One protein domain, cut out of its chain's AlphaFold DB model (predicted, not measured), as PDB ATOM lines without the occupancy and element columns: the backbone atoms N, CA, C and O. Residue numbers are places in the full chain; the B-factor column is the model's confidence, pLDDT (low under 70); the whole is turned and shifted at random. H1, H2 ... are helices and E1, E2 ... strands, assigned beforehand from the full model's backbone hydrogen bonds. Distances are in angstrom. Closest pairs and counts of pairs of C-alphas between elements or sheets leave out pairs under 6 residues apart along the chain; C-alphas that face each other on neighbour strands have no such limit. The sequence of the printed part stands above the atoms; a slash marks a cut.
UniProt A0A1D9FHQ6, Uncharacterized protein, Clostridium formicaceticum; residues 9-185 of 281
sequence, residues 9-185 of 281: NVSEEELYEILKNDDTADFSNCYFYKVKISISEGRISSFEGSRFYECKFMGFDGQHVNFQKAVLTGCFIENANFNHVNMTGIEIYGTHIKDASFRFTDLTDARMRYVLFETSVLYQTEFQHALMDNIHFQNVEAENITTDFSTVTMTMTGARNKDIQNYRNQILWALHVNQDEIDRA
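AT A GLANCE: This is residues 9 to 185 of the 281 residues of an uncharacterized protein of Clostridium formicaceticum (UniProt A0A1D9FHQ6). The chain is wound in stacked turns, a solenoid whose short strands lie side by side from turn to turn in parallel sheets; H1 lies loosely over the first turn at one end, and H2 covers the last turns at the other end, followed there by H3. Two sides of the coil are well formed, E1, E4, E6, E8, E10, E13, E16 on one and E2, E5, E7, E9, E11, E14 on another, while the third side has the pair E12, E15 and the unnamed residues 59 to 70, 79 to 90 and 99 to 110, which complete their turns. The printed part has 177 residues with three named helices and sixteen named strands, in the order H1, E1 to E16, H2, H3. The class is mixed, helices and strands, with under half of the residues in named elements. The whole is compact, with a radius of gyration of the C-alphas of 16.3 A, yet elongated in outline, with spans of 53 by 31 by 24 A.

IN THESE COORDINATES: H1, residues 12 to 21, starts at C-alpha 12 at (-32.850, -18.220, -1.263) and is 14.8 A long. The strands have three residues each: E1 31 to 33, E2 36 to 38, E3 44 to 46, E4 51 to 53, E5 56 to 58, E6 71 to 73, E7 76 to 78, E8 91 to 93, E9 96 to 98, E10 111 to 113, E11 116 to 118, E12 121 to 123, E13 131 to 133, E14 136 to 138, E15 141 to 143 and E16 153 to 155. For instance, E3 is 5.9 A long and E10 6.8 A, and E8 begins at C-alpha 91 at (-35.479, -34.523, -16.176). H2, residues 161 to 174, is 20.0 A long. H3, residues 179 to 185, is 9.7 A long and ends at C-alpha 185 at (-52.373, -49.909, -28.375).

HOW THE PARTS SIT: The largest sheet runs E1, E4, E6, E8, E10, E13, E16, all parallel, with E1 and E16 as edge strands. In it N 32 of E1 and O 51 of E4 are 2.8 A apart, within hydrogen-bond range, and so are N 92 of E8 and O 111 of E10, 2.8 A. The second sheet runs E2, E5, E7, E9, E11, E14, also all parallel; N 37 of E2 and O 56 of E5 are 2.7 A apart, and N 117 of E11 and O 136 of E14 2.8 A. E6 runs on into E7 across a break of 2 residues, at 99 degrees, and E11 runs on into E12, at 92 degrees. E12 and E15 are parallel neighbours, with N 122 and O 141 2.8 A apart. E3 pairs with no named strand, but residues 25 to 26 pair with its residues 44 to 46, parallel. H1 only grazes the second sheet, with its residues 12 to 16; its closest C-alphas to E2 are those of Glu 12 and Lys 36, 6.4 A. H2 is on the largest sheet, in two layers, a helix on one face of a sheet; its closest C-alphas to E16 are those of Arg 168 and Met 154, 6.0 A. H2 is on the second sheet too, with the C-alphas of Ala 174 and Phe 137 of E14 closest, 6.2 A. H2 and H3 are close but not clearly touching, about perpendicular at 81 degrees, with the C-alphas of Leu 172 and Gln 179 closest, 7.7 A. Every O i to N i+4 pair is within hydrogen-bond range in H2 and H3, and 5 of 6 are in H1.

THE WHOLE: The two C-alphas farthest apart are those of Asn 21 and Lys 162, 54.7 A. The printed part has no cut. The links E5 to E6, E7 to E8 and E9 to E10 are long, with 12 residues each. The mean pLDDT of the printed part is 91.1; residues 39 to 42, 180 to 182 and 184 to 185 are under 70.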
ATOM      1  N   ASN A   9     -26.222 -19.027 -10.267       87.81
ATOM      2  CA  ASN A   9     -26.575 -19.588  -8.971       87.81
ATOM      3  C   ASN A   9     -27.525 -18.600  -8.300       87.81
ATOM      4  O   ASN A   9     -27.149 -17.443  -8.133       87.81
ATOM      5  N   VAL A  10     -28.727 -19.045  -7.956       88.94
ATOM      6  CA  VAL A  10     -29.720 -18.226  -7.263       88.94
ATOM      7  C   VAL A  10     -29.801 -18.708  -5.822       88.94
ATOM      8  O   VAL A  10     -30.106 -19.879  -5.584       88.94
ATOM      9  N   SER A  11     -29.489 -17.835  -4.861       90.38
ATOM     10  CA  SER A  11     -29.690 -18.132  -3.436       90.38
ATOM     11  C   SER A  11     -31.155 -17.955  -3.018       90.38
ATOM     12  O   SER A  11     -31.965 -17.388  -3.753       90.38
ATOM     13  N   GLU A  12     -31.508 -18.429  -1.822       88.81
ATOM     14  CA  GLU A  12     -32.850 -18.220  -1.263       88.81
ATOM     15  C   GLU A  12     -33.139 -16.726  -1.030       88.81
ATOM     16  O   GLU A  12     -34.238 -16.260  -1.323       88.81
ATOM     17  N   GLU A  13     -32.141 -15.951  -0.592       88.12
ATOM     18  CA  GLU A  13     -32.263 -14.499  -0.420       88.12
ATOM     19  C   GLU A  13     -32.449 -13.775  -1.757       88.12
ATOM     20  O   GLU A  13     -33.298 -12.892  -1.864       88.12
ATOM     21  N   GLU A  14     -31.689 -14.153  -2.790       87.44
ATOM     22  CA  GLU A  14     -31.841 -13.564  -4.124       87.44
ATOM     23  C   GLU A  14     -33.213 -13.866  -4.723       87.44
ATOM     24  O   GLU A  14     -33.844 -12.973  -5.290       87.44
ATOM     25  N   LEU A  15     -33.685 -15.109  -4.583       87.62
ATOM     26  CA  LEU A  15     -35.021 -15.512  -5.012       87.62
ATOM     27  C   LEU A  15     -36.086 -14.644  -4.330       87.62
ATOM     28  O   LEU A  15     -36.942 -14.077  -5.006       87.62
ATOM     29  N   TYR A  16     -36.009 -14.501  -3.005       86.25
ATOM     30  CA  TYR A  16     -36.956 -13.700  -2.233       86.25
ATOM     31  C   TYR A  16     -36.971 -12.226  -2.661       86.25
ATOM     32  O   TYR A  16     -38.041 -11.658  -2.883       86.25
ATOM     33  N   GLU A  17     -35.800 -11.603  -2.813       85.75
ATOM     34  CA  GLU A  17     -35.716 -10.187  -3.186       85.75
ATOM     35  C   GLU A  17     -36.223  -9.917  -4.609       85.75
ATOM     36  O   GLU A  17     -36.829  -8.873  -4.851       85.75
ATOM     37  N   ILE A  18     -36.040 -10.854  -5.545       85.81
ATOM     38  CA  ILE A  18     -36.609 -10.735  -6.894       85.81
ATOM     39  C   ILE A  18     -38.139 -10.827  -6.829       85.81
ATOM     40  O   ILE A  18     -38.823  -9.915  -7.286       85.81
ATOM     41  N   LEU A  19     -38.684 -11.866  -6.187       83.94
ATOM     42  CA  LEU A  19     -40.136 -12.112  -6.128       83.94
ATOM     43  C   LEU A  19     -40.917 -11.063  -5.324       83.94
ATOM     44  O   LEU A  19     -42.131 -10.917  -5.479       83.94
ATOM     45  N   LYS A  20     -40.233 -10.314  -4.457       82.81
ATOM     46  CA  LYS A  20     -40.812  -9.168  -3.752       82.81
ATOM     47  C   LYS A  20     -41.118  -7.993  -4.686       82.81
ATOM     48  O   LYS A  20     -41.998  -7.195  -4.370       82.81
ATOM     49  N   ASN A  21     -40.382  -7.875  -5.790       79.44
ATOM     50  CA  ASN A  21     -40.408  -6.709  -6.672       79.44
ATOM     51  C   ASN A  21     -40.875  -7.028  -8.103       79.44
ATOM     52  O   ASN A  21     -41.132  -6.094  -8.860       79.44
ATOM     53  N   ASP A  22     -40.965  -8.307  -8.473       74.88
ATOM     54  CA  ASP A  22     -41.352  -8.777  -9.803       74.88
ATOM     55  C   ASP A  22     -42.465  -9.829  -9.698       74.88
ATOM     56  O   ASP A  22     -42.331 -10.827  -8.988       74.88
ATOM     57  N   ASP A  23     -43.553  -9.592 -10.428       77.25
ATOM     58  CA  ASP A  23     -44.716 -10.477 -10.500       77.25
ATOM     59  C   ASP A  23     -44.621 -11.473 -11.678       77.25
ATOM     60  O   ASP A  23     -45.563 -12.218 -11.928       77.25
ATOM     61  N   THR A  24     -43.520 -11.483 -12.440       81.06
ATOM     62  CA  THR A  24     -43.327 -12.336 -13.632       81.06
ATOM     63  C   THR A  24     -41.876 -12.797 -13.833       81.06
ATOM     64  O   THR A  24     -41.417 -12.971 -14.965       81.06
ATOM     65  N   ALA A  25     -41.144 -13.032 -12.746       88.00
ATOM     66  CA  ALA A  25     -39.714 -13.323 -12.774       88.00
ATOM     67  C   ALA A  25     -39.359 -14.527 -13.671       88.00
ATOM     68  O   ALA A  25     -39.946 -15.608 -13.551       88.00
ATOM     69  N   ASP A  26     -38.374 -14.339 -14.551       90.69
ATOM     70  CA  ASP A  26     -37.820 -15.384 -15.414       90.69
ATOM     71  C   ASP A  26     -36.506 -15.911 -14.819       90.69
ATOM     72  O   ASP A  26     -35.513 -15.188 -14.699       90.69
ATOM     73  N   PHE A  27     -36.513 -17.189 -14.453       92.00
ATOM     74  CA  PHE A  27     -35.365 -17.917 -13.929       92.00
ATOM     75  C   PHE A  27     -34.889 -19.001 -14.890       92.00
ATOM     76  O   PHE A  27     -34.291 -19.979 -14.440       92.00
ATOM     77  N   SER A  28     -35.145 -18.870 -16.191       94.56
ATOM     78  CA  SER A  28     -34.643 -19.780 -17.221       94.56
ATOM     79  C   SER A  28     -33.122 -19.946 -17.129       94.56
ATOM     80  O   SER A  28     -32.375 -18.987 -16.930       94.56
ATOM     81  N   ASN A  29     -32.643 -21.176 -17.308       95.06
ATOM     82  CA  ASN A  29     -31.229 -21.557 -17.275       95.06
ATOM     83  C   ASN A  29     -30.479 -21.158 -15.986       95.06
ATOM     84  O   ASN A  29     -29.269 -20.922 -16.018       95.06
ATOM     85  N   CYS A  30     -31.168 -21.100 -14.848       94.12
ATOM     86  CA  CYS A  30     -30.562 -20.844 -13.539       94.12
ATOM     87  C   CYS A  30     -30.171 -22.143 -12.819       94.12
ATOM     88  O   CYS A  30     -30.610 -23.240 -13.173       94.12
ATOM     89  N   TYR A  31     -29.330 -22.020 -11.792       95.56
ATOM     90  CA  TYR A  31     -28.954 -23.119 -10.906       95.56
ATOM     91  C   TYR A  31     -29.377 -22.824  -9.468       95.56
ATOM     92  O   TYR A  31     -29.090 -21.762  -8.920       95.56
ATOM     93  N   PHE A  32     -30.018 -23.803  -8.846       94.88
ATOM     94  CA  PHE A  32     -30.482 -23.756  -7.471       94.88
ATOM     95  C   PHE A  32     -29.880 -24.938  -6.718       94.88
ATOM     96  O   PHE A  32     -30.000 -26.090  -7.142       94.88
ATOM     97  N   TYR A  33     -29.243 -24.656  -5.585       96.00
ATOM     98  CA  TYR A  33     -28.646 -25.672  -4.725       96.00
ATOM     99  C   TYR A  33     -29.161 -25.510  -3.308       96.00
ATOM    100  O   TYR A  33     -28.888 -24.499  -2.665       96.00
ATOM    101  N   LYS A  34     -29.903 -26.510  -2.828       95.88
ATOM    102  CA  LYS A  34     -30.470 -26.536  -1.469       95.88
ATOM    103  C   LYS A  34     -31.365 -25.346  -1.131       95.88
ATOM    104  O   LYS A  34     -31.560 -25.034   0.038       95.88
ATOM    105  N   VAL A  35     -31.934 -24.712  -2.152       93.38
ATOM    106  CA  VAL A  35     -32.848 -23.580  -1.993       93.38
ATOM    107  C   VAL A  35     -34.233 -24.090  -1.630       93.38
ATOM    108  O   VAL A  35     -34.735 -25.044  -2.240       93.38
ATOM    109  N   LYS A  36     -34.863 -23.440  -0.652       93.00
ATOM    110  CA  LYS A  36     -36.288 -23.606  -0.397       93.00
ATOM    111  C   LYS A  36     -37.079 -22.639  -1.273       93.00
ATOM    112  O   LYS A  36     -36.897 -21.430  -1.226       93.00
ATOM    113  N   ILE A  37     -37.984 -23.201  -2.055       89.12
ATOM    114  CA  ILE A  37     -38.913 -22.495  -2.922       89.12
ATOM    115  C   ILE A  37     -40.292 -22.712  -2.305       89.12
ATOM    116  O   ILE A  37     -40.894 -23.782  -2.413       89.12
ATOM    117  N   SER A  38     -40.761 -21.711  -1.572       83.19
ATOM    118  CA  SER A  38     -42.080 -21.720  -0.949       83.19
ATOM    119  C   SER A  38     -42.917 -20.591  -1.500       83.19
ATOM    120  O   SER A  38     -42.413 -19.482  -1.576       83.19
ATOM    121  N   ILE A  39     -44.176 -20.904  -1.831       63.91
ATOM    122  CA  ILE A  39     -45.270 -19.976  -2.155       63.91
ATOM    123  C   ILE A  39     -44.830 -18.803  -3.042       63.91
ATOM    124  O   ILE A  39     -44.369 -17.771  -2.563       63.91
ATOM    125  N   SER A  40     -45.036 -18.950  -4.346       62.06
ATOM    126  CA  SER A  40     -44.681 -17.935  -5.334       62.06
ATOM    127  C   SER A  40     -45.874 -17.244  -5.983       62.06
ATOM    128  O   SER A  40     -45.631 -16.633  -6.999       62.06
ATOM    129  N   GLU A  41     -47.119 -17.324  -5.484       62.16
ATOM    130  CA  GLU A  41     -48.313 -16.592  -6.001       62.16
ATOM    131  C   GLU A  41     -48.400 -16.410  -7.547       62.16
ATOM    132  O   GLU A  41     -48.870 -15.382  -8.022       62.16
ATOM    133  N   GLY A  42     -47.905 -17.352  -8.363       61.88
ATOM    134  CA  GLY A  42     -47.803 -17.162  -9.821       61.88
ATOM    135  C   GLY A  42     -46.824 -16.070 -10.302       61.88
ATOM    136  O   GLY A  42     -46.850 -15.707 -11.471       61.88
ATOM    137  N   ARG A  43     -45.940 -15.563  -9.438       79.31
ATOM    138  CA  ARG A  43     -44.938 -14.512  -9.702       79.31
ATOM    139  C   ARG A  43     -43.732 -14.962 -10.521       79.31
ATOM    140  O   ARG A  43     -42.817 -14.181 -10.768       79.31
ATOM    141  N   ILE A  44     -43.683 -16.238 -10.887       86.62
ATOM    142  CA  ILE A  44     -42.615 -16.818 -11.698       86.62
ATOM    143  C   ILE A  44     -43.205 -17.154 -13.053       86.62
ATOM    144  O   ILE A  44     -44.242 -17.800 -13.132       86.62
ATOM    145  N   SER A  45     -42.538 -16.731 -14.119       89.62
ATOM    146  CA  SER A  45     -42.957 -17.046 -15.484       89.62
ATOM    147  C   SER A  45     -42.266 -18.303 -16.019       89.62
ATOM    148  O   SER A  45     -42.898 -19.113 -16.700       89.62
ATOM    149  N   SER A  46     -40.985 -18.512 -15.695       92.94
ATOM    150  CA  SER A  46     -40.207 -19.614 -16.271       92.94
ATOM    151  C   SER A  46     -39.062 -20.105 -15.384       92.94
ATOM    152  O   SER A  46     -38.350 -19.333 -14.746       92.94
ATOM    153  N   PHE A  47     -38.864 -21.418 -15.426       95.00
ATOM    154  CA  PHE A  47     -37.697 -22.180 -14.995       95.00
ATOM    155  C   PHE A  47     -37.147 -23.046 -16.144       95.00
ATOM    156  O   PHE A  47     -36.509 -24.074 -15.899       95.00
ATOM    157  N   GLU A  48     -37.401 -22.671 -17.403       96.62
ATOM    158  CA  GLU A  48     -36.964 -23.440 -18.571       96.62
ATOM    159  C   GLU A  48     -35.456 -23.730 -18.519       96.62
ATOM    160  O   GLU A  48     -34.634 -22.829 -18.347       96.62
ATOM    161  N   GLY A  49     -35.074 -25.001 -18.663       96.50
ATOM    162  CA  GLY A  49     -33.667 -25.420 -18.673       96.50
ATOM    163  C   GLY A  49     -32.925 -25.249 -17.340       96.50
ATOM    164  O   GLY A  49     -31.713 -25.488 -17.274       96.50
ATOM    165  N   SER A  50     -33.615 -24.837 -16.274       96.62
ATOM    166  CA  SER A  50     -33.011 -24.603 -14.962       96.62
ATOM    167  C   SER A  50     -32.725 -25.894 -14.221       96.62
ATOM    168  O   SER A  50     -33.349 -26.928 -14.444       96.62
ATOM    169  N   ARG A  51     -31.744 -25.844 -13.322       98.06
ATOM    170  CA  ARG A  51     -31.265 -27.003 -12.572       98.06
ATOM    171  C   ARG A  51     -31.489 -26.799 -11.084       98.06
ATOM    172  O   ARG A  51     -30.997 -25.833 -10.513       98.06
ATOM    173  N   PHE A  52     -32.154 -27.757 -10.463       97.81
ATOM    174  CA  PHE A  52     -32.437 -27.806  -9.038       97.81
ATOM    175  C   PHE A  52     -31.738 -29.019  -8.442       97.81
ATOM    176  O   PHE A  52     -31.962 -30.152  -8.873       97.81
ATOM    177  N   TYR A  53     -30.884 -28.788  -7.453       98.12
ATOM    178  CA  TYR A  53     -30.178 -29.841  -6.743       98.12
ATOM    179  C   TYR A  53     -30.486 -29.762  -5.248       98.12
ATOM    180  O   TYR A  53     -30.174 -28.767  -4.593       98.12
ATOM    181  N   GLU A  54     -31.097 -30.818  -4.711       98.06
ATOM    182  CA  GLU A  54     -31.508 -30.920  -3.303       98.06
ATOM    183  C   GLU A  54     -32.405 -29.750  -2.835       98.06
ATOM    184  O   GLU A  54     -32.419 -29.381  -1.660       98.06
ATOM    185  N   CYS A  55     -33.162 -29.148  -3.759       97.44
ATOM    186  CA  CYS A  55     -34.101 -28.061  -3.479       97.44
ATOM    187  C   CYS A  55     -35.409 -28.568  -2.866       97.44
ATOM    188  O   CYS A  55     -35.784 -29.733  -3.024       97.44
ATOM    189  N   LYS A  56     -36.127 -27.666  -2.189       96.88
ATOM    190  CA  LYS A  56     -37.414 -27.968  -1.552       96.88
ATOM    191  C   LYS A  56     -38.526 -27.099  -2.120       96.88
ATOM    192  O   LYS A  56     -38.499 -25.896  -1.894       96.88
ATOM    193  N   PHE A  57     -39.510 -27.694  -2.783       95.56
ATOM    194  CA  PHE A  57     -40.714 -27.007  -3.257       95.56
ATOM    195  C   PHE A  57     -41.843 -27.242  -2.254       95.56
ATOM    196  O   PHE A  57     -42.534 -28.254  -2.327       95.56
ATOM    197  N   MET A  58     -41.999 -26.339  -1.285       93.88
ATOM    198  CA  MET A  58     -42.946 -26.516  -0.174       93.88
ATOM    199  C   MET A  58     -44.115 -25.550  -0.332       93.88
ATOM    200  O   MET A  58     -43.922 -24.342  -0.153       93.88
ATOM    201  N   GLY A  59     -45.308 -26.053  -0.654       92.69
ATOM    202  CA  GLY A  59     -46.463 -25.185  -0.919       92.69
ATOM    203  C   GLY A  59     -46.285 -24.315  -2.168       92.69
ATOM    204  O   GLY A  59     -46.833 -23.219  -2.237       92.69
ATOM    205  N   PHE A  60     -45.421 -24.726  -3.100       93.00
ATOM    206  CA  PHE A  60     -45.123 -23.960  -4.307       93.00
ATOM    207  C   PHE A  60     -46.359 -23.900  -5.211       93.00
ATOM    208  O   PHE A  60     -46.903 -24.945  -5.561       93.00
ATOM    209  N   ASP A  61     -46.789 -22.694  -5.586       92.06
ATOM    210  CA  ASP A  61     -47.826 -22.494  -6.599       92.06
ATOM    211  C   ASP A  61     -47.154 -22.194  -7.935       92.06
ATOM    212  O   ASP A  61     -46.726 -21.068  -8.203       92.06
ATOM    213  N   GLY A  62     -47.000 -23.256  -8.717       90.62
ATOM    214  CA  GLY A  62     -46.337 -23.254 -10.005       90.62
ATOM    215  C   GLY A  62     -47.290 -23.202 -11.181       90.62
ATOM    216  O   GLY A  62     -46.836 -23.464 -12.288       90.62
ATOM    217  N   GLN A  63     -48.582 -22.926 -10.980       91.69
ATOM    218  CA  GLN A  63     -49.540 -22.894 -12.085       91.69
ATOM    219  C   GLN A  63     -49.042 -22.000 -13.219       91.69
ATOM    220  O   GLN A  63     -48.634 -20.864 -12.992       91.69
ATOM    221  N   HIS A  64     -49.079 -22.531 -14.441       88.38
ATOM    222  CA  HIS A  64     -48.632 -21.852 -15.664       88.38
ATOM    223  C   HIS A  64     -47.135 -21.507 -15.748       88.38
ATOM    224  O   HIS A  64     -46.716 -20.916 -16.742       88.38
ATOM    225  N   VAL A  65     -46.312 -21.901 -14.772       92.31
ATOM    226  CA  VAL A  65     -44.855 -21.744 -14.860       92.31
ATOM    227  C   VAL A  65     -44.310 -22.674 -15.942       92.31
ATOM    228  O   VAL A  65     -44.720 -23.829 -16.042       92.31
ATOM    229  N   ASN A  66     -43.357 -22.209 -16.745       95.62
ATOM    230  CA  ASN A  66     -42.661 -23.077 -17.693       95.62
ATOM    231  C   ASN A  66     -41.516 -23.847 -17.008       95.62
ATOM    232  O   ASN A  66     -40.550 -23.238 -16.566       95.62
ATOM    233  N   PHE A  67     -41.583 -25.177 -16.952       97.56
ATOM    234  CA  PHE A  67     -40.516 -26.069 -16.467       97.56
ATOM    235  C   PHE A  67     -39.892 -26.910 -17.592       97.56
ATOM    236  O   PHE A  67     -39.181 -27.884 -17.324       97.56
ATOM    237  N   GLN A  68     -40.142 -26.558 -18.856       98.25
ATOM    238  CA  GLN A  68     -39.620 -27.286 -20.004       98.25
ATOM    239  C   GLN A  68     -38.104 -27.502 -19.874       98.25
ATOM    240  O   GLN A  68     -37.338 -26.572 -19.614       98.25
ATOM    241  N   LYS A  69     -37.661 -28.753 -20.049       97.88
ATOM    242  CA  LYS A  69     -36.244 -29.169 -19.966       97.88
ATOM    243  C   LYS A  69     -35.526 -28.818 -18.653       97.88
ATOM    244  O   LYS A  69     -34.294 -28.862 -18.609       97.88
ATOM    245  N   ALA A  70     -36.247 -28.456 -17.592       98.25
ATOM    246  CA  ALA A  70     -35.646 -28.281 -16.277       98.25
ATOM    247  C   ALA A  70     -35.113 -29.624 -15.744       98.25
ATOM    248  O   ALA A  70     -35.544 -30.696 -16.168       98.25
ATOM    249  N   VAL A  71     -34.176 -29.571 -14.797       98.69
ATOM    250  CA  VAL A  71     -33.581 -30.754 -14.163       98.69
ATOM    251  C   VAL A  71     -33.774 -30.680 -12.656       98.69
ATOM    252  O   VAL A  71     -33.267 -29.761 -12.021       98.69
ATOM    253  N   LEU A  72     -34.458 -31.659 -12.067       98.69
ATOM    254  CA  LEU A  72     -34.694 -31.758 -10.627       98.69
ATOM    255  C   LEU A  72     -33.982 -32.990 -10.075       98.69
ATOM    256  O   LEU A  72     -34.419 -34.118 -10.285       98.69
ATOM    257  N   THR A  73     -32.885 -32.781  -9.351       98.69
ATOM    258  CA  THR A  73     -32.081 -33.856  -8.754       98.69
ATOM    259  C   THR A  73     -32.165 -33.818  -7.235       98.69
ATOM    260  O   THR A  73     -31.861 -32.793  -6.626       98.69
ATOM    261  N   GLY A  74     -32.562 -34.927  -6.611       98.44
ATOM    262  CA  GLY A  74     -32.622 -35.064  -5.154       98.44
ATOM    263  C   GLY A  74     -33.589 -34.089  -4.482       98.44
ATOM    264  O   GLY A  74     -33.400 -33.752  -3.317       98.44
ATOM    265  N   CYS A  75     -34.563 -33.556  -5.223       98.62
ATOM    266  CA  CYS A  75     -35.458 -32.529  -4.707       98.62
ATOM    267  C   CYS A  75     -36.545 -33.140  -3.815       98.62
ATOM    268  O   CYS A  75     -36.871 -34.327  -3.907       98.62
ATOM    269  N   PHE A  76     -37.130 -32.300  -2.968       98.38
ATOM    270  CA  PHE A  76     -38.296 -32.646  -2.169       98.38
ATOM    271  C   PHE A  76     -39.434 -31.687  -2.504       98.38
ATOM    272  O   PHE A  76     -39.305 -30.476  -2.335       98.38
ATOM    273  N   ILE A  77     -40.528 -32.223  -3.021       98.12
ATOM    274  CA  ILE A  77     -41.704 -31.468  -3.432       98.12
ATOM    275  C   ILE A  77     -42.842 -31.886  -2.513       98.12
ATOM    276  O   ILE A  77     -43.197 -33.060  -2.491       98.12
ATOM    277  N   GLU A  78     -43.413 -30.944  -1.769       97.38
ATOM    278  CA  GLU A  78     -44.511 -31.228  -0.848       97.38
ATOM    279  C   GLU A  78     -45.593 -30.150  -0.916       97.38
ATOM    280  O   GLU A  78     -45.295 -28.951  -0.862       97.38
ATOM    281  N   ASN A  79     -46.858 -30.574  -0.999       96.25
ATOM    282  CA  ASN A  79     -48.024 -29.683  -1.072       96.25
ATOM    283  C   ASN A  79     -47.951 -28.677  -2.239       96.25
ATOM    284  O   ASN A  79     -48.412 -27.544  -2.116       96.25
ATOM    285  N   ALA A  80     -47.315 -29.047  -3.353       95.69
ATOM    286  CA  ALA A  80     -47.091 -28.154  -4.486       95.69
ATOM    287  C   ALA A  80     -48.192 -28.273  -5.551       95.69
ATOM    288  O   ALA A  80     -48.714 -29.356  -5.826       95.69
ATOM    289  N   ASN A  81     -48.507 -27.151  -6.191       95.44
ATOM    290  CA  ASN A  81     -49.453 -27.066  -7.289       95.44
ATOM    291  C   ASN A  81     -48.705 -26.899  -8.616       95.44
ATOM    292  O   ASN A  81     -48.176 -25.829  -8.905       95.44
ATOM    293  N   PHE A  82     -48.688 -27.954  -9.426       96.25
ATOM    294  CA  PHE A  82     -48.153 -27.973 -10.786       96.25
ATOM    295  C   PHE A  82     -49.259 -28.114 -11.838       96.25
ATOM    296  O   PHE A  82     -49.018 -28.624 -12.933       96.25
ATOM    297  N   ASN A  83     -50.481 -27.677 -11.533       95.94
ATOM    298  CA  ASN A  83     -51.570 -27.735 -12.500       95.94
ATOM    299  C   ASN A  83     -51.289 -26.832 -13.708       95.94
ATOM    300  O   ASN A  83     -50.796 -25.716 -13.550       95.94
ATOM    301  N   HIS A  84     -51.644 -27.292 -14.909       95.69
ATOM    302  CA  HIS A  84     -51.446 -26.556 -16.166       95.69
ATOM    303  C   HIS A  84     -49.988 -26.147 -16.434       95.69
ATOM    304  O   HIS A  84     -49.729 -25.142 -17.100       95.69
ATOM    305  N   VAL A  85     -49.033 -26.893 -15.880       95.81
ATOM    306  CA  VAL A  85     -47.604 -26.637 -16.058       95.81
ATOM    307  C   VAL A  85     -47.097 -27.331 -17.311       95.81
ATOM    308  O   VAL A  85     -47.431 -28.485 -17.581       95.81
ATOM    309  N   ASN A  86     -46.244 -26.633 -18.052       97.12
ATOM    310  CA  ASN A  86     -45.449 -27.245 -19.103       97.12
ATOM    311  C   ASN A  86     -44.179 -27.840 -18.479       97.12
ATOM    312  O   ASN A  86     -43.313 -27.098 -18.019       97.12
ATOM    313  N   MET A  87     -44.072 -29.168 -18.464       98.12
ATOM    314  CA  MET A  87     -42.878 -29.909 -18.058       98.12
ATOM    315  C   MET A  87     -42.321 -30.758 -19.214       98.12
ATOM    316  O   MET A  87     -41.666 -31.775 -18.970       98.12
ATOM    317  N   THR A  88     -42.549 -30.362 -20.474       98.19
ATOM    318  CA  THR A  88     -42.076 -31.133 -21.629       98.19
ATOM    319  C   THR A  88     -40.557 -31.333 -21.543       98.19
ATOM    320  O   THR A  88     -39.786 -30.383 -21.361       98.19
ATOM    321  N   GLY A  89     -40.092 -32.571 -21.679       98.31
ATOM    322  CA  GLY A  89     -38.672 -32.914 -21.651       98.31
ATOM    323  C   GLY A  89     -37.976 -32.675 -20.307       98.31
ATOM    324  O   GLY A  89     -36.747 -32.622 -20.287       98.31
ATOM    325  N   ILE A  90     -38.718 -32.487 -19.208       98.62
ATOM    326  CA  ILE A  90     -38.140 -32.344 -17.865       98.62
ATOM    327  C   ILE A  90     -37.333 -33.592 -17.487       98.62
ATOM    328  O   ILE A  90     -37.708 -34.717 -17.826       98.62
ATOM    329  N   GLU A  91     -36.246 -33.415 -16.740       98.75
ATOM    330  CA  GLU A  91     -35.479 -34.523 -16.176       98.75
ATOM    331  C   GLU A  91     -35.586 -34.529 -14.643       98.75
ATOM    332  O   GLU A  91     -35.287 -33.538 -13.979       98.75
ATOM    333  N   ILE A  92     -36.011 -35.647 -14.053       98.62
ATOM    334  CA  ILE A  92     -36.229 -35.779 -12.609       98.62
ATOM    335  C   ILE A  92     -35.477 -37.007 -12.091       98.62
ATOM    336  O   ILE A  92     -35.727 -38.133 -12.522       98.62
ATOM    337  N   TYR A  93     -34.575 -36.802 -11.134       98.44
ATOM    338  CA  TYR A  93     -33.682 -37.831 -10.604       98.44
ATOM    339  C   TYR A  93     -33.725 -37.876  -9.080       98.44
ATOM    340  O   TYR A  93     -33.341 -36.907  -8.430       98.44
ATOM    341  N   GLY A  94     -34.127 -39.001  -8.486       98.12
ATOM    342  CA  GLY A  94     -34.063 -39.180  -7.028       98.12
ATOM    343  C   GLY A  94     -34.944 -38.204  -6.237       98.12
ATOM    344  O   GLY A  94     -34.597 -37.852  -5.115       98.12
ATOM    345  N   THR A  95     -36.024 -37.709  -6.842       98.69
ATOM    346  CA  THR A  95     -36.904 -36.685  -6.258       98.69
ATOM    347  C   THR A  95     -38.122 -37.340  -5.615       98.69
ATOM    348  O   THR A  95     -38.726 -38.249  -6.189       98.69
ATOM    349  N   HIS A  96     -38.505 -36.853  -4.434       98.69
ATOM    350  CA  HIS A  96     -39.736 -37.257  -3.750       98.69
ATOM    351  C   HIS A  96     -40.786 -36.164  -3.920       98.69
ATOM    352  O   HIS A  96     -40.540 -34.998  -3.617       98.69
ATOM    353  N   ILE A  97     -41.937 -36.562  -4.447       98.62
ATOM    354  CA  ILE A  97     -43.082 -35.727  -4.767       98.62
ATOM    355  C   ILE A  97     -44.245 -36.209  -3.913       98.62
ATOM    356  O   ILE A  97     -44.724 -37.324  -4.101       98.62
ATOM    357  N   LYS A  98     -44.673 -35.389  -2.960       98.50
ATOM    358  CA  LYS A  98     -45.674 -35.743  -1.962       98.50
ATOM    359  C   LYS A  98     -46.799 -34.716  -1.933       98.50
ATOM    360  O   LYS A  98     -46.537 -33.515  -1.975       98.50
ATOM    361  N   ASP A  99     -48.046 -35.174  -1.835       98.00
ATOM    362  CA  ASP A  99     -49.219 -34.296  -1.707       98.00
ATOM    363  C   ASP A  99     -49.283 -33.211  -2.813       98.00
ATOM    364  O   ASP A  99     -49.712 -32.082  -2.578       98.00
ATOM    365  N   ALA A 100     -48.792 -33.513  -4.022       97.81
ATOM    366  CA  ALA A 100     -48.682 -32.552  -5.119       97.81
ATOM    367  C   ALA A 100     -49.738 -32.795  -6.205       97.81
ATOM    368  O   ALA A 100     -50.218 -33.912  -6.408       97.81
ATOM    369  N   SER A 101     -50.099 -31.739  -6.930       97.81
ATOM    370  CA  SER A 101     -51.132 -31.778  -7.969       97.81
ATOM    371  C   SER A 101     -50.535 -31.504  -9.349       97.81
ATOM    372  O   SER A 101     -49.900 -30.472  -9.531       97.81
ATOM    373  N   PHE A 102     -50.780 -32.395 -10.316       97.81
ATOM    374  CA  PHE A 102     -50.316 -32.304 -11.711       97.81
ATOM    375  C   PHE A 102     -51.488 -32.364 -12.701       97.81
ATOM    376  O   PHE A 102     -51.466 -33.089 -13.701       97.81
ATOM    377  N   ARG A 103     -52.581 -31.662 -12.394       97.38
ATOM    378  CA  ARG A 103     -53.767 -31.671 -13.256       97.38
ATOM    379  C   ARG A 103     -53.463 -30.924 -14.549       97.38
ATOM    380  O   ARG A 103     -53.011 -29.782 -14.486       97.38
ATOM    381  N   PHE A 104     -53.760 -31.523 -15.699       96.94
ATOM    382  CA  PHE A 104     -53.507 -30.931 -17.019       96.94
ATOM    383  C   PHE A 104     -52.032 -30.535 -17.231       96.94
ATOM    384  O   PHE A 104     -51.742 -29.536 -17.887       96.94
ATOM    385  N   THR A 105     -51.103 -31.257 -16.603       97.44
ATOM    386  CA  THR A 105     -49.659 -31.027 -16.743       97.44
ATOM    387  C   THR A 105     -49.118 -31.813 -17.928       97.44
ATOM    388  O   THR A 105     -49.439 -32.992 -18.085       97.44
ATOM    389  N   ASP A 106     -48.243 -31.181 -18.707       97.62
ATOM    390  CA  ASP A 106     -47.540 -31.838 -19.806       97.62
ATOM    391  C   ASP A 106     -46.195 -32.421 -19.342       97.62
ATOM    392  O   ASP A 106     -45.254 -31.667 -19.106       97.62
ATOM    393  N   LEU A 107     -46.098 -33.750 -19.215       97.62
ATOM    394  CA  LEU A 107     -44.854 -34.507 -18.989       97.62
ATOM    395  C   LEU A 107     -44.427 -35.288 -20.250       97.62
ATOM    396  O   LEU A 107     -43.751 -36.319 -20.158       97.62
ATOM    397  N   THR A 108     -44.795 -34.811 -21.442       97.38
ATOM    398  CA  THR A 108     -44.305 -35.344 -22.720       97.38
ATOM    399  C   THR A 108     -42.780 -35.298 -22.762       97.38
ATOM    400  O   THR A 108     -42.158 -34.334 -22.323       97.38
ATOM    401  N   ASP A 109     -42.153 -36.357 -23.265       97.62
ATOM    402  CA  ASP A 109     -40.698 -36.546 -23.325       97.62
ATOM    403  C   ASP A 109     -39.980 -36.485 -21.956       97.62
ATOM    404  O   ASP A 109     -38.745 -36.432 -21.907       97.62
ATOM    405  N   ALA A 110     -40.711 -36.503 -20.833       98.12
ATOM    406  CA  ALA A 110     -40.117 -36.433 -19.502       98.12
ATOM    407  C   ALA A 110     -39.230 -37.650 -19.212       98.12
ATOM    408  O   ALA A 110     -39.544 -38.789 -19.567       98.12
ATOM    409  N   ARG A 111     -38.124 -37.422 -18.505       98.38
ATOM    410  CA  ARG A 111     -37.171 -38.459 -18.101       98.38
ATOM    411  C   ARG A 111     -37.109 -38.532 -16.594       98.38
ATOM    412  O   ARG A 111     -36.546 -37.660 -15.942       98.38
ATOM    413  N   MET A 112     -37.668 -39.587 -16.033       98.12
ATOM    414  CA  MET A 112     -37.834 -39.717 -14.596       98.12
ATOM    415  C   MET A 112     -37.168 -40.996 -14.110       98.12
ATOM    416  O   MET A 112     -37.464 -42.095 -14.587       98.12
ATOM    417  N   ARG A 113     -36.256 -40.849 -13.146       97.69
ATOM    418  CA  ARG A 113     -35.512 -41.965 -12.574       97.69
ATOM    419  C   ARG A 113     -35.425 -41.890 -11.052       97.69
ATOM    420  O   ARG A 113     -35.043 -40.858 -10.508       97.69
ATOM    421  N   TYR A 114     -35.729 -42.994 -10.370       97.50
ATOM    422  CA  TYR A 114     -35.797 -43.055  -8.899       97.50
ATOM    423  C   TYR A 114     -36.736 -41.991  -8.304       97.50
ATOM    424  O   TYR A 114     -36.398 -41.331  -7.323       97.50
ATOM    425  N   VAL A 115     -37.890 -41.777  -8.937       98.25
ATOM    426  CA  VAL A 115     -38.881 -40.778  -8.506       98.25
ATOM    427  C   VAL A 115     -39.976 -41.460  -7.700       98.25
ATOM    428  O   VAL A 115     -40.458 -42.523  -8.086       98.25
ATOM    429  N   LEU A 116     -40.388 -40.840  -6.598       98.25
ATOM    430  CA  LEU A 116     -41.535 -41.284  -5.811       98.25
ATOM    431  C   LEU A 116     -42.639 -40.233  -5.892       98.25
ATOM    432  O   LEU A 116     -42.446 -39.124  -5.404       98.25
ATOM    433  N   PHE A 117     -43.784 -40.602  -6.459       98.31
ATOM    434  CA  PHE A 117     -45.043 -39.880  -6.304       98.31
ATOM    435  C   PHE A 117     -45.824 -40.510  -5.154       98.31
ATOM    436  O   PHE A 117     -46.215 -41.673  -5.225       98.31
ATOM    437  N   GLU A 118     -46.054 -39.749  -4.095       98.31
ATOM    438  CA  GLU A 118     -46.818 -40.146  -2.922       98.31
ATOM    439  C   GLU A 118     -48.021 -39.218  -2.770       98.31
ATOM    440  O   GLU A 118     -47.876 -38.002  -2.915       98.31
ATOM    441  N   THR A 119     -49.212 -39.785  -2.542       97.81
ATOM    442  CA  THR A 119     -50.452 -39.031  -2.242       97.81
ATOM    443  C   THR A 119     -50.738 -37.881  -3.216       97.81
ATOM    444  O   THR A 119     -51.344 -36.872  -2.867       97.81
ATOM    445  N   SER A 120     -50.265 -38.020  -4.454       98.00
ATOM    446  CA  SER A 120     -50.302 -36.980  -5.479       98.00
ATOM    447  C   SER A 120     -51.453 -37.216  -6.449       98.00
ATOM    448  O   SER A 120     -51.933 -38.342  -6.595       98.00
ATOM    449  N   VAL A 121     -51.875 -36.158  -7.140       98.06
ATOM    450  CA  VAL A 121     -52.984 -36.227  -8.098       98.06
ATOM    451  C   VAL A 121     -52.502 -36.015  -9.525       98.06
ATOM    452  O   VAL A 121     -51.877 -35.000  -9.832       98.06
ATOM    453  N   LEU A 122     -52.866 -36.950 -10.399       96.88
ATOM    454  CA  LEU A 122     -52.588 -36.966 -11.830       96.88
ATOM    455  C   LEU A 122     -53.923 -37.004 -12.593       96.88
ATOM    456  O   LEU A 122     -54.503 -38.064 -12.812       96.88
ATOM    457  N   TYR A 123     -54.451 -35.844 -12.974       95.75
ATOM    458  CA  TYR A 123     -55.704 -35.753 -13.734       95.75
ATOM    459  C   TYR A 123     -55.424 -35.156 -15.103       95.75
ATOM    460  O   TYR A 123     -54.926 -34.034 -15.164       95.75
ATOM    461  N   GLN A 124     -55.754 -35.861 -16.187       94.88
ATOM    462  CA  GLN A 124     -55.422 -35.404 -17.547       94.88
ATOM    463  C   GLN A 124     -53.946 -35.003 -17.697       94.88
ATOM    464  O   GLN A 124     -53.613 -34.007 -18.332       94.88
ATOM    465  N   THR A 125     -53.063 -35.752 -17.040       95.88
ATOM    466  CA  THR A 125     -51.616 -35.578 -17.145       95.88
ATOM    467  C   THR A 125     -51.107 -36.322 -18.376       95.88
ATOM    468  O   THR A 125     -51.463 -37.485 -18.589       95.88
ATOM    469  N   GLU A 126     -50.258 -35.663 -19.155       95.31
ATOM    470  CA  GLU A 126     -49.681 -36.189 -20.394       95.31
ATOM    471  C   GLU A 126     -48.311 -36.820 -20.130       95.31
ATOM    472  O   GLU A 126     -47.495 -36.235 -19.434       95.31
ATOM    473  N   PHE A 127     -48.051 -38.016 -20.666       94.62
ATOM    474  CA  PHE A 127     -46.789 -38.758 -20.474       94.62
ATOM    475  C   PHE A 127     -46.218 -39.300 -21.796       94.62
ATOM    476  O   PHE A 127     -45.525 -40.317 -21.813       94.62
ATOM    477  N   GLN A 128     -46.564 -38.705 -22.932       93.31
ATOM    478  CA  GLN A 128     -46.200 -39.187 -24.263       93.31
ATOM    479  C   GLN A 128     -44.676 -39.298 -24.367       93.31
ATOM    480  O   GLN A 128     -43.958 -38.377 -23.996       93.31
ATOM    481  N   HIS A 129     -44.172 -40.444 -24.830       93.50
ATOM    482  CA  HIS A 129     -42.732 -40.736 -24.927       93.50
ATOM    483  C   HIS A 129     -41.930 -40.644 -23.610       93.50
ATOM    484  O   HIS A 129     -40.697 -40.649 -23.640       93.50
ATOM    485  N   ALA A 130     -42.589 -40.576 -22.447       95.44
ATOM    486  CA  ALA A 130     -41.887 -40.467 -21.177       95.44
ATOM    487  C   ALA A 130     -41.030 -41.714 -20.892       95.44
ATOM    488  O   ALA A 130     -41.405 -42.857 -21.187       95.44
ATOM    489  N   LEU A 131     -39.873 -41.495 -20.271       95.75
ATOM    490  CA  LEU A 131     -38.977 -42.541 -19.791       95.75
ATOM    491  C   LEU A 131     -39.123 -42.669 -18.276       95.75
ATOM    492  O   LEU A 131     -38.839 -41.729 -17.533       95.75
ATOM    493  N   MET A 132     -39.531 -43.850 -17.824       95.31
ATOM    494  CA  MET A 132     -39.763 -44.181 -16.426       95.31
ATOM    495  C   MET A 132     -38.813 -45.294 -15.975       95.31
ATOM    496  O   MET A 132     -38.990 -46.455 -16.338       95.31
ATOM    497  N   ASP A 133     -37.789 -44.956 -15.191       96.00
ATOM    498  CA  ASP A 133     -36.849 -45.929 -14.616       96.00
ATOM    499  C   ASP A 133     -36.930 -45.930 -13.086       96.00
ATOM    500  O   ASP A 133     -36.588 -44.943 -12.442       96.00
ATOM    501  N   ASN A 134     -37.343 -47.037 -12.469       96.06
ATOM    502  CA  ASN A 134     -37.485 -47.113 -11.004       96.06
ATOM    503  C   ASN A 134     -38.378 -45.990 -10.398       96.06
ATOM    504  O   ASN A 134     -38.081 -45.453  -9.333       96.06
ATOM    505  N   ILE A 135     -39.449 -45.586 -11.085       95.81
ATOM    506  CA  ILE A 135     -40.503 -44.706 -10.544       95.81
ATOM    507  C   ILE A 135     -41.503 -45.487  -9.698       95.81
ATOM    508  O   ILE A 135     -41.968 -46.542 -10.121       95.81
ATOM    509  N   HIS A 136     -41.920 -44.917  -8.574       95.44
ATOM    510  CA  HIS A 136     -42.967 -45.454  -7.715       95.44
ATOM    511  C   HIS A 136     -44.148 -44.484  -7.604       95.44
ATOM    512  O   HIS A 136     -43.955 -43.290  -7.384       95.44
ATOM    513  N   PHE A 137     -45.366 -45.016  -7.711       95.81
ATOM    514  CA  PHE A 137     -46.613 -44.303  -7.436       95.81
ATOM    515  C   PHE A 137     -47.274 -44.949  -6.212       95.81
ATOM    516  O   PHE A 137     -47.622 -46.129  -6.242       95.81
ATOM    517  N   GLN A 138     -47.418 -44.194  -5.126       95.75
ATOM    518  CA  GLN A 138     -47.988 -44.644  -3.859       95.75
ATOM    519  C   GLN A 138     -49.180 -43.762  -3.496       95.75
ATOM    520  O   GLN A 138     -49.030 -42.557  -3.319       95.75
ATOM    521  N   ASN A 139     -50.360 -44.364  -3.331       95.00
ATOM    522  CA  ASN A 139     -51.599 -43.644  -3.006       95.00
ATOM    523  C   ASN A 139     -51.893 -42.491  -3.981       95.00
ATOM    524  O   ASN A 139     -52.338 -41.426  -3.568       95.00
ATOM    525  N   VAL A 140     -51.579 -42.685  -5.262       96.31
ATOM    526  CA  VAL A 140     -51.787 -41.672  -6.296       96.31
ATOM    527  C   VAL A 140     -53.209 -41.764  -6.824       96.31
ATOM    528  O   VAL A 140     -53.708 -42.850  -7.113       96.31
ATOM    529  N   GLU A 141     -53.846 -40.610  -6.966       95.50
ATOM    530  CA  GLU A 141     -55.133 -40.484  -7.636       95.50
ATOM    531  C   GLU A 141     -54.874 -40.159  -9.106       95.50
ATOM    532  O   GLU A 141     -54.456 -39.048  -9.433       95.50
ATOM    533  N   ALA A 142     -55.087 -41.133  -9.991       93.31
ATOM    534  CA  ALA A 142     -54.933 -40.956 -11.431       93.31
ATOM    535  C   ALA A 142     -56.286 -41.049 -12.147       93.31
ATOM    536  O   ALA A 142     -57.026 -42.004 -11.927       93.31
ATOM    537  N   GLU A 143     -56.611 -40.108 -13.028       89.81
ATOM    538  CA  GLU A 143     -57.817 -40.191 -13.861       89.81
ATOM    539  C   GLU A 143     -57.581 -39.538 -15.224       89.81
ATOM    540  O   GLU A 143     -56.933 -38.494 -15.330       89.81
ATOM    541  N   ASN A 144     -58.149 -40.140 -16.273       87.19
ATOM    542  CA  ASN A 144     -58.084 -39.634 -17.646       87.19
ATOM    543  C   ASN A 144     -56.650 -39.348 -18.111       87.19
ATOM    544  O   ASN A 144     -56.410 -38.334 -18.758       87.19
ATOM    545  N   ILE A 145     -55.696 -40.217 -17.761       89.38
ATOM    546  CA  ILE A 145     -54.310 -40.081 -18.216       89.38
ATOM    547  C   ILE A 145     -54.283 -40.097 -19.746       89.38
ATOM    548  O   ILE A 145     -54.749 -41.039 -20.390       89.38
ATOM    549  N   THR A 146     -53.745 -39.035 -20.329       78.81
ATOM    550  CA  THR A 146     -53.709 -38.801 -21.769       78.81
ATOM    551  C   THR A 146     -52.352 -39.254 -22.297       78.81
ATOM    552  O   THR A 146     -51.418 -38.469 -22.340       78.81
ATOM    553  N   THR A 147     -52.195 -40.528 -22.675       81.50
ATOM    554  CA  THR A 147     -50.963 -41.014 -23.332       81.50
ATOM    555  C   THR A 147     -51.170 -42.326 -24.095       81.50
ATOM    556  O   THR A 147     -52.021 -43.141 -23.739       81.50
ATOM    557  N   ASP A 148     -50.357 -42.553 -25.131       80.31
ATOM    558  CA  ASP A 148     -50.172 -43.878 -25.726       80.31
ATOM    559  C   ASP A 148     -49.060 -44.607 -24.957       80.31
ATOM    560  O   ASP A 148     -47.871 -44.344 -25.149       80.31
ATOM    561  N   PHE A 149     -49.433 -45.553 -24.095       82.25
ATOM    562  CA  PHE A 149     -48.481 -46.329 -23.292       82.25
ATOM    563  C   PHE A 149     -47.563 -47.253 -24.114       82.25
ATOM    564  O   PHE A 149     -46.645 -47.847 -23.543       82.25
ATOM    565  N   SER A 150     -47.755 -47.373 -25.435       75.69
ATOM    566  CA  SER A 150     -46.754 -47.970 -26.333       75.69
ATOM    567  C   SER A 150     -45.511 -47.089 -26.490       75.69
ATOM    568  O   SER A 150     -44.421 -47.599 -26.740       75.69
ATOM    569  N   THR A 151     -45.661 -45.779 -26.285       81.25
ATOM    570  CA  THR A 151     -44.580 -44.793 -26.388       81.25
ATOM    571  C   THR A 151     -43.810 -44.607 -25.083       81.25
ATOM    572  O   THR A 151     -42.669 -44.150 -25.096       81.25
ATOM    573  N   VAL A 152     -44.408 -44.987 -23.952       86.94
ATOM    574  CA  VAL A 152     -43.795 -44.866 -22.626       86.94
ATOM    575  C   VAL A 152     -42.828 -46.021 -22.398       86.94
ATOM    576  O   VAL A 152     -43.193 -47.197 -22.470       86.94
ATOM    577  N   THR A 153     -41.587 -45.694 -22.057       88.56
ATOM    578  CA  THR A 153     -40.580 -46.702 -21.717       88.56
ATOM    579  C   THR A 153     -40.533 -46.891 -20.209       88.56
ATOM    580  O   THR A 153     -40.199 -45.963 -19.484       88.56
ATOM    581  N   MET A 154     -40.824 -48.103 -19.732       91.31
ATOM    582  CA  MET A 154     -40.767 -48.458 -18.309       91.31
ATOM    583  C   MET A 154     -39.644 -49.464 -18.072       91.31
ATOM    584  O   MET A 154     -39.645 -50.555 -18.645       91.31
ATOM    585  N   THR A 155     -38.676 -49.102 -17.236       90.75
ATOM    586  CA  THR A 155     -37.482 -49.908 -16.961       90.75
ATOM    587  C   THR A 155     -37.202 -50.005 -15.467       90.75
ATOM    588  O   THR A 155     -37.682 -49.210 -14.662       90.75
ATOM    589  N   MET A 156     -36.426 -51.019 -15.096       90.62
ATOM    590  CA  MET A 156     -35.903 -51.159 -13.744       90.62
ATOM    591  C   MET A 156     -34.440 -51.578 -13.849       90.62
ATOM    592  O   MET A 156     -34.123 -52.761 -14.010       90.62
ATOM    593  N   THR A 157     -33.547 -50.586 -13.847       86.56
ATOM    594  CA  THR A 157     -32.103 -50.803 -14.023       86.56
ATOM    595  C   THR A 157     -31.565 -51.884 -13.073       86.56
ATOM    596  O   THR A 157     -31.743 -51.802 -11.860       86.56
ATOM    597  N   GLY A 158     -30.878 -52.890 -13.628       86.12
ATOM    598  CA  GLY A 158     -30.272 -53.996 -12.870       86.12
ATOM    599  C   GLY A 158     -31.216 -55.157 -12.530       86.12
ATOM    600  O   GLY A 158     -30.782 -56.117 -11.894       86.12
ATOM    601  N   ALA A 159     -32.479 -55.105 -12.957       90.81
ATOM    602  CA  ALA A 159     -33.470 -56.140 -12.681       90.81
ATOM    603  C   ALA A 159     -33.593 -57.186 -13.804       90.81
ATOM    604  O   ALA A 159     -33.156 -56.974 -14.935       90.81
ATOM    605  N   ARG A 160     -34.222 -58.334 -13.510       90.38
ATOM    606  CA  ARG A 160     -34.544 -59.341 -14.537       90.38
ATOM    607  C   ARG A 160     -35.818 -58.944 -15.280       90.38
ATOM    608  O   ARG A 160     -36.672 -58.252 -14.734       90.38
ATOM    609  N   ASN A 161     -36.031 -59.511 -16.467       83.69
ATOM    610  CA  ASN A 161     -37.229 -59.248 -17.276       83.69
ATOM    611  C   ASN A 161     -38.548 -59.458 -16.514       83.69
ATOM    612  O   ASN A 161     -39.446 -58.634 -16.630       83.69
ATOM    613  N   LYS A 162     -38.668 -60.514 -15.697       83.00
ATOM    614  CA  LYS A 162     -39.878 -60.743 -14.885       83.00
ATOM    615  C   LYS A 162     -40.130 -59.604 -13.892       83.00
ATOM    616  O   LYS A 162     -41.273 -59.216 -13.682       83.00
ATOM    617  N   ASP A 163     -39.064 -59.082 -13.297       88.31
ATOM    618  CA  ASP A 163     -39.148 -58.002 -12.323       88.31
ATOM    619  C   ASP A 163     -39.568 -56.693 -13.030       88.31
ATOM    620  O   ASP A 163     -40.444 -55.992 -12.534       88.31
ATOM    621  N   ILE A 164     -39.050 -56.431 -14.241       85.50
ATOM    622  CA  ILE A 164     -39.467 -55.304 -15.100       85.50
ATOM    623  C   ILE A 164     -40.946 -55.415 -15.503       85.50
ATOM    624  O   ILE A 164     -41.658 -54.415 -15.494       85.50
ATOM    625  N   GLN A 165     -41.439 -56.614 -15.829       84.50
ATOM    626  CA  GLN A 165     -42.854 -56.801 -16.177       84.50
ATOM    627  C   GLN A 165     -43.778 -56.565 -14.979       84.50
ATOM    628  O   GLN A 165     -44.794 -55.887 -15.102       84.50
ATOM    629  N   ASN A 166     -43.407 -57.066 -13.797       87.81
ATOM    630  CA  ASN A 166     -44.152 -56.780 -12.570       87.81
ATOM    631  C   ASN A 166     -44.175 -55.277 -12.270       87.81
ATOM    632  O   ASN A 166     -45.224 -54.735 -11.936       87.81
ATOM    633  N   TYR A 167     -43.030 -54.615 -12.423       91.56
ATOM    634  CA  TYR A 167     -42.883 -53.173 -12.268       91.56
ATOM    635  C   TYR A 167     -43.787 -52.390 -13.231       91.56
ATOM    636  O   TYR A 167     -44.553 -51.528 -12.806       91.56
ATOM    637  N   ARG A 168     -43.767 -52.749 -14.519       90.38
ATOM    638  CA  ARG A 168     -44.645 -52.168 -15.538       90.38
ATOM    639  C   ARG A 168     -46.114 -52.296 -15.134       90.38
ATOM    640  O   ARG A 168     -46.824 -51.298 -15.114       90.38
ATOM    641  N   ASN A 169     -46.552 -53.490 -14.738       88.25
ATOM    642  CA  ASN A 169     -47.936 -53.720 -14.314       88.25
ATOM    643  C   ASN A 169     -48.323 -52.885 -13.085       88.25
ATOM    644  O   ASN A 169     -49.450 -52.405 -13.010       88.25
ATOM    645  N   GLN A 170     -47.401 -52.685 -12.140       90.75
ATOM    646  CA  GLN A 170     -47.635 -51.835 -10.968       90.75
ATOM    647  C   GLN A 170     -47.855 -50.372 -11.357       90.75
ATOM    648  O   GLN A 170     -48.784 -49.754 -10.845       90.75
ATOM    649  N   ILE A 171     -47.046 -49.827 -12.272       91.94
ATOM    650  CA  ILE A 171     -47.233 -48.451 -12.756       91.94
ATOM    651  C   ILE A 171     -48.572 -48.310 -13.469       91.94
ATOM    652  O   ILE A 171     -49.335 -47.400 -13.169       91.94
ATOM    653  N   LEU A 172     -48.862 -49.212 -14.405       90.12
ATOM    654  CA  LEU A 172     -50.087 -49.152 -15.199       90.12
ATOM    655  C   LEU A 172     -51.330 -49.248 -14.312       90.12
ATOM    656  O   LEU A 172     -52.267 -48.478 -14.488       90.12
ATOM    657  N   TRP A 173     -51.293 -50.126 -13.306       89.00
ATOM    658  CA  TRP A 173     -52.338 -50.214 -12.293       89.00
ATOM    659  C   TRP A 173     -52.489 -48.910 -11.502       89.00
ATOM    660  O   TRP A 173     -53.607 -48.421 -11.355       89.00
ATOM    661  N   ALA A 174     -51.384 -48.320 -11.035       91.06
ATOM    662  CA  ALA A 174     -51.414 -47.073 -10.269       91.06
ATOM    663  C   ALA A 174     -51.926 -45.877 -11.092       91.06
ATOM    664  O   ALA A 174     -52.511 -44.952 -10.539       91.06
ATOM    665  N   LEU A 175     -51.729 -45.909 -12.410       90.75
ATOM    666  CA  LEU A 175     -52.232 -44.907 -13.349       90.75
ATOM    667  C   LEU A 175     -53.651 -45.214 -13.867       90.75
ATOM    668  O   LEU A 175     -54.122 -44.534 -14.775       90.75
ATOM    669  N   HIS A 176     -54.325 -46.228 -13.307       88.62
ATOM    670  CA  HIS A 176     -55.644 -46.712 -13.733       88.62
ATOM    671  C   HIS A 176     -55.737 -47.059 -15.228       88.62
ATOM    672  O   HIS A 176     -56.801 -46.958 -15.838       88.62
ATOM    673  N   VAL A 177     -54.629 -47.506 -15.819       84.06
ATOM    674  CA  VAL A 177     -54.565 -47.928 -17.219       84.06
ATOM    675  C   VAL A 177     -54.981 -49.385 -17.303       84.06
ATOM    676  O   VAL A 177     -54.359 -50.256 -16.686       84.06
ATOM    677  N   ASN A 178     -56.017 -49.682 -18.084       75.12
ATOM    678  CA  ASN A 178     -56.424 -51.066 -18.273       75.12
ATOM    679  C   ASN A 178     -55.435 -51.785 -19.213       75.12
ATOM    680  O   ASN A 178     -55.102 -51.287 -20.287       75.12
ATOM    681  N   GLN A 179     -55.018 -53.002 -18.847       70.75
ATOM    682  CA  GLN A 179     -54.189 -53.865 -19.692       70.75
ATOM    683  C   GLN A 179     -54.793 -54.059 -21.091       70.75
ATOM    684  O   GLN A 179     -54.048 -54.089 -22.063       70.75
ATOM    685  N   ASP A 180     -56.122 -54.110 -21.225       68.94
ATOM    686  CA  ASP A 180     -56.790 -54.238 -22.528       68.94
ATOM    687  C   ASP A 180     -56.603 -53.011 -23.436       68.94
ATOM    688  O   ASP A 180     -56.674 -53.123 -24.662       68.94
ATOM    689  N   GLU A 181     -56.434 -51.819 -22.862       68.94
ATOM    690  CA  GLU A 181     -56.175 -50.584 -23.616       68.94
ATOM    691  C   GLU A 181     -54.739 -50.569 -24.129       68.94
ATOM    692  O   GLU A 181     -54.495 -50.228 -25.284       68.94
ATOM    693  N   ILE A 182     -53.807 -51.042 -23.305       66.44
ATOM    694  CA  ILE A 182     -52.396 -51.186 -23.665       66.44
ATOM    695  C   ILE A 182     -52.232 -52.268 -24.719       66.44
ATOM    696  O   ILE A 182     -51.588 -52.030 -25.733       66.44
ATOM    697  N   ASP A 183     -52.844 -53.432 -24.508       70.31
ATOM    698  CA  ASP A 183     -52.839 -54.545 -25.448       70.31
ATOM    699  C   ASP A 183     -53.368 -54.102 -26.814       70.31
ATOM    700  O   ASP A 183     -52.753 -54.410 -27.831       70.31
ATOM    701  N   ARG A 184     -54.459 -53.326 -26.854       66.12
ATOM    702  CA  ARG A 184     -54.967 -52.741 -28.103       66.12
ATOM    703  C   ARG A 184     -54.008 -51.718 -28.715       66.12
ATOM    704  O   ARG A 184     -53.900 -51.668 -29.936       66.12
ATOM    705  N   ALA A 185     -53.311 -50.926 -27.901       62.19
ATOM    706  CA  ALA A 185     -52.373 -49.909 -28.375       62.19
ATOM    707  C   ALA A 185     -51.058 -50.492 -28.930       62.19
ATOM    708  O   ALA A 185     -50.493 -49.925 -29.868       62.19
TER     709      ALA A 185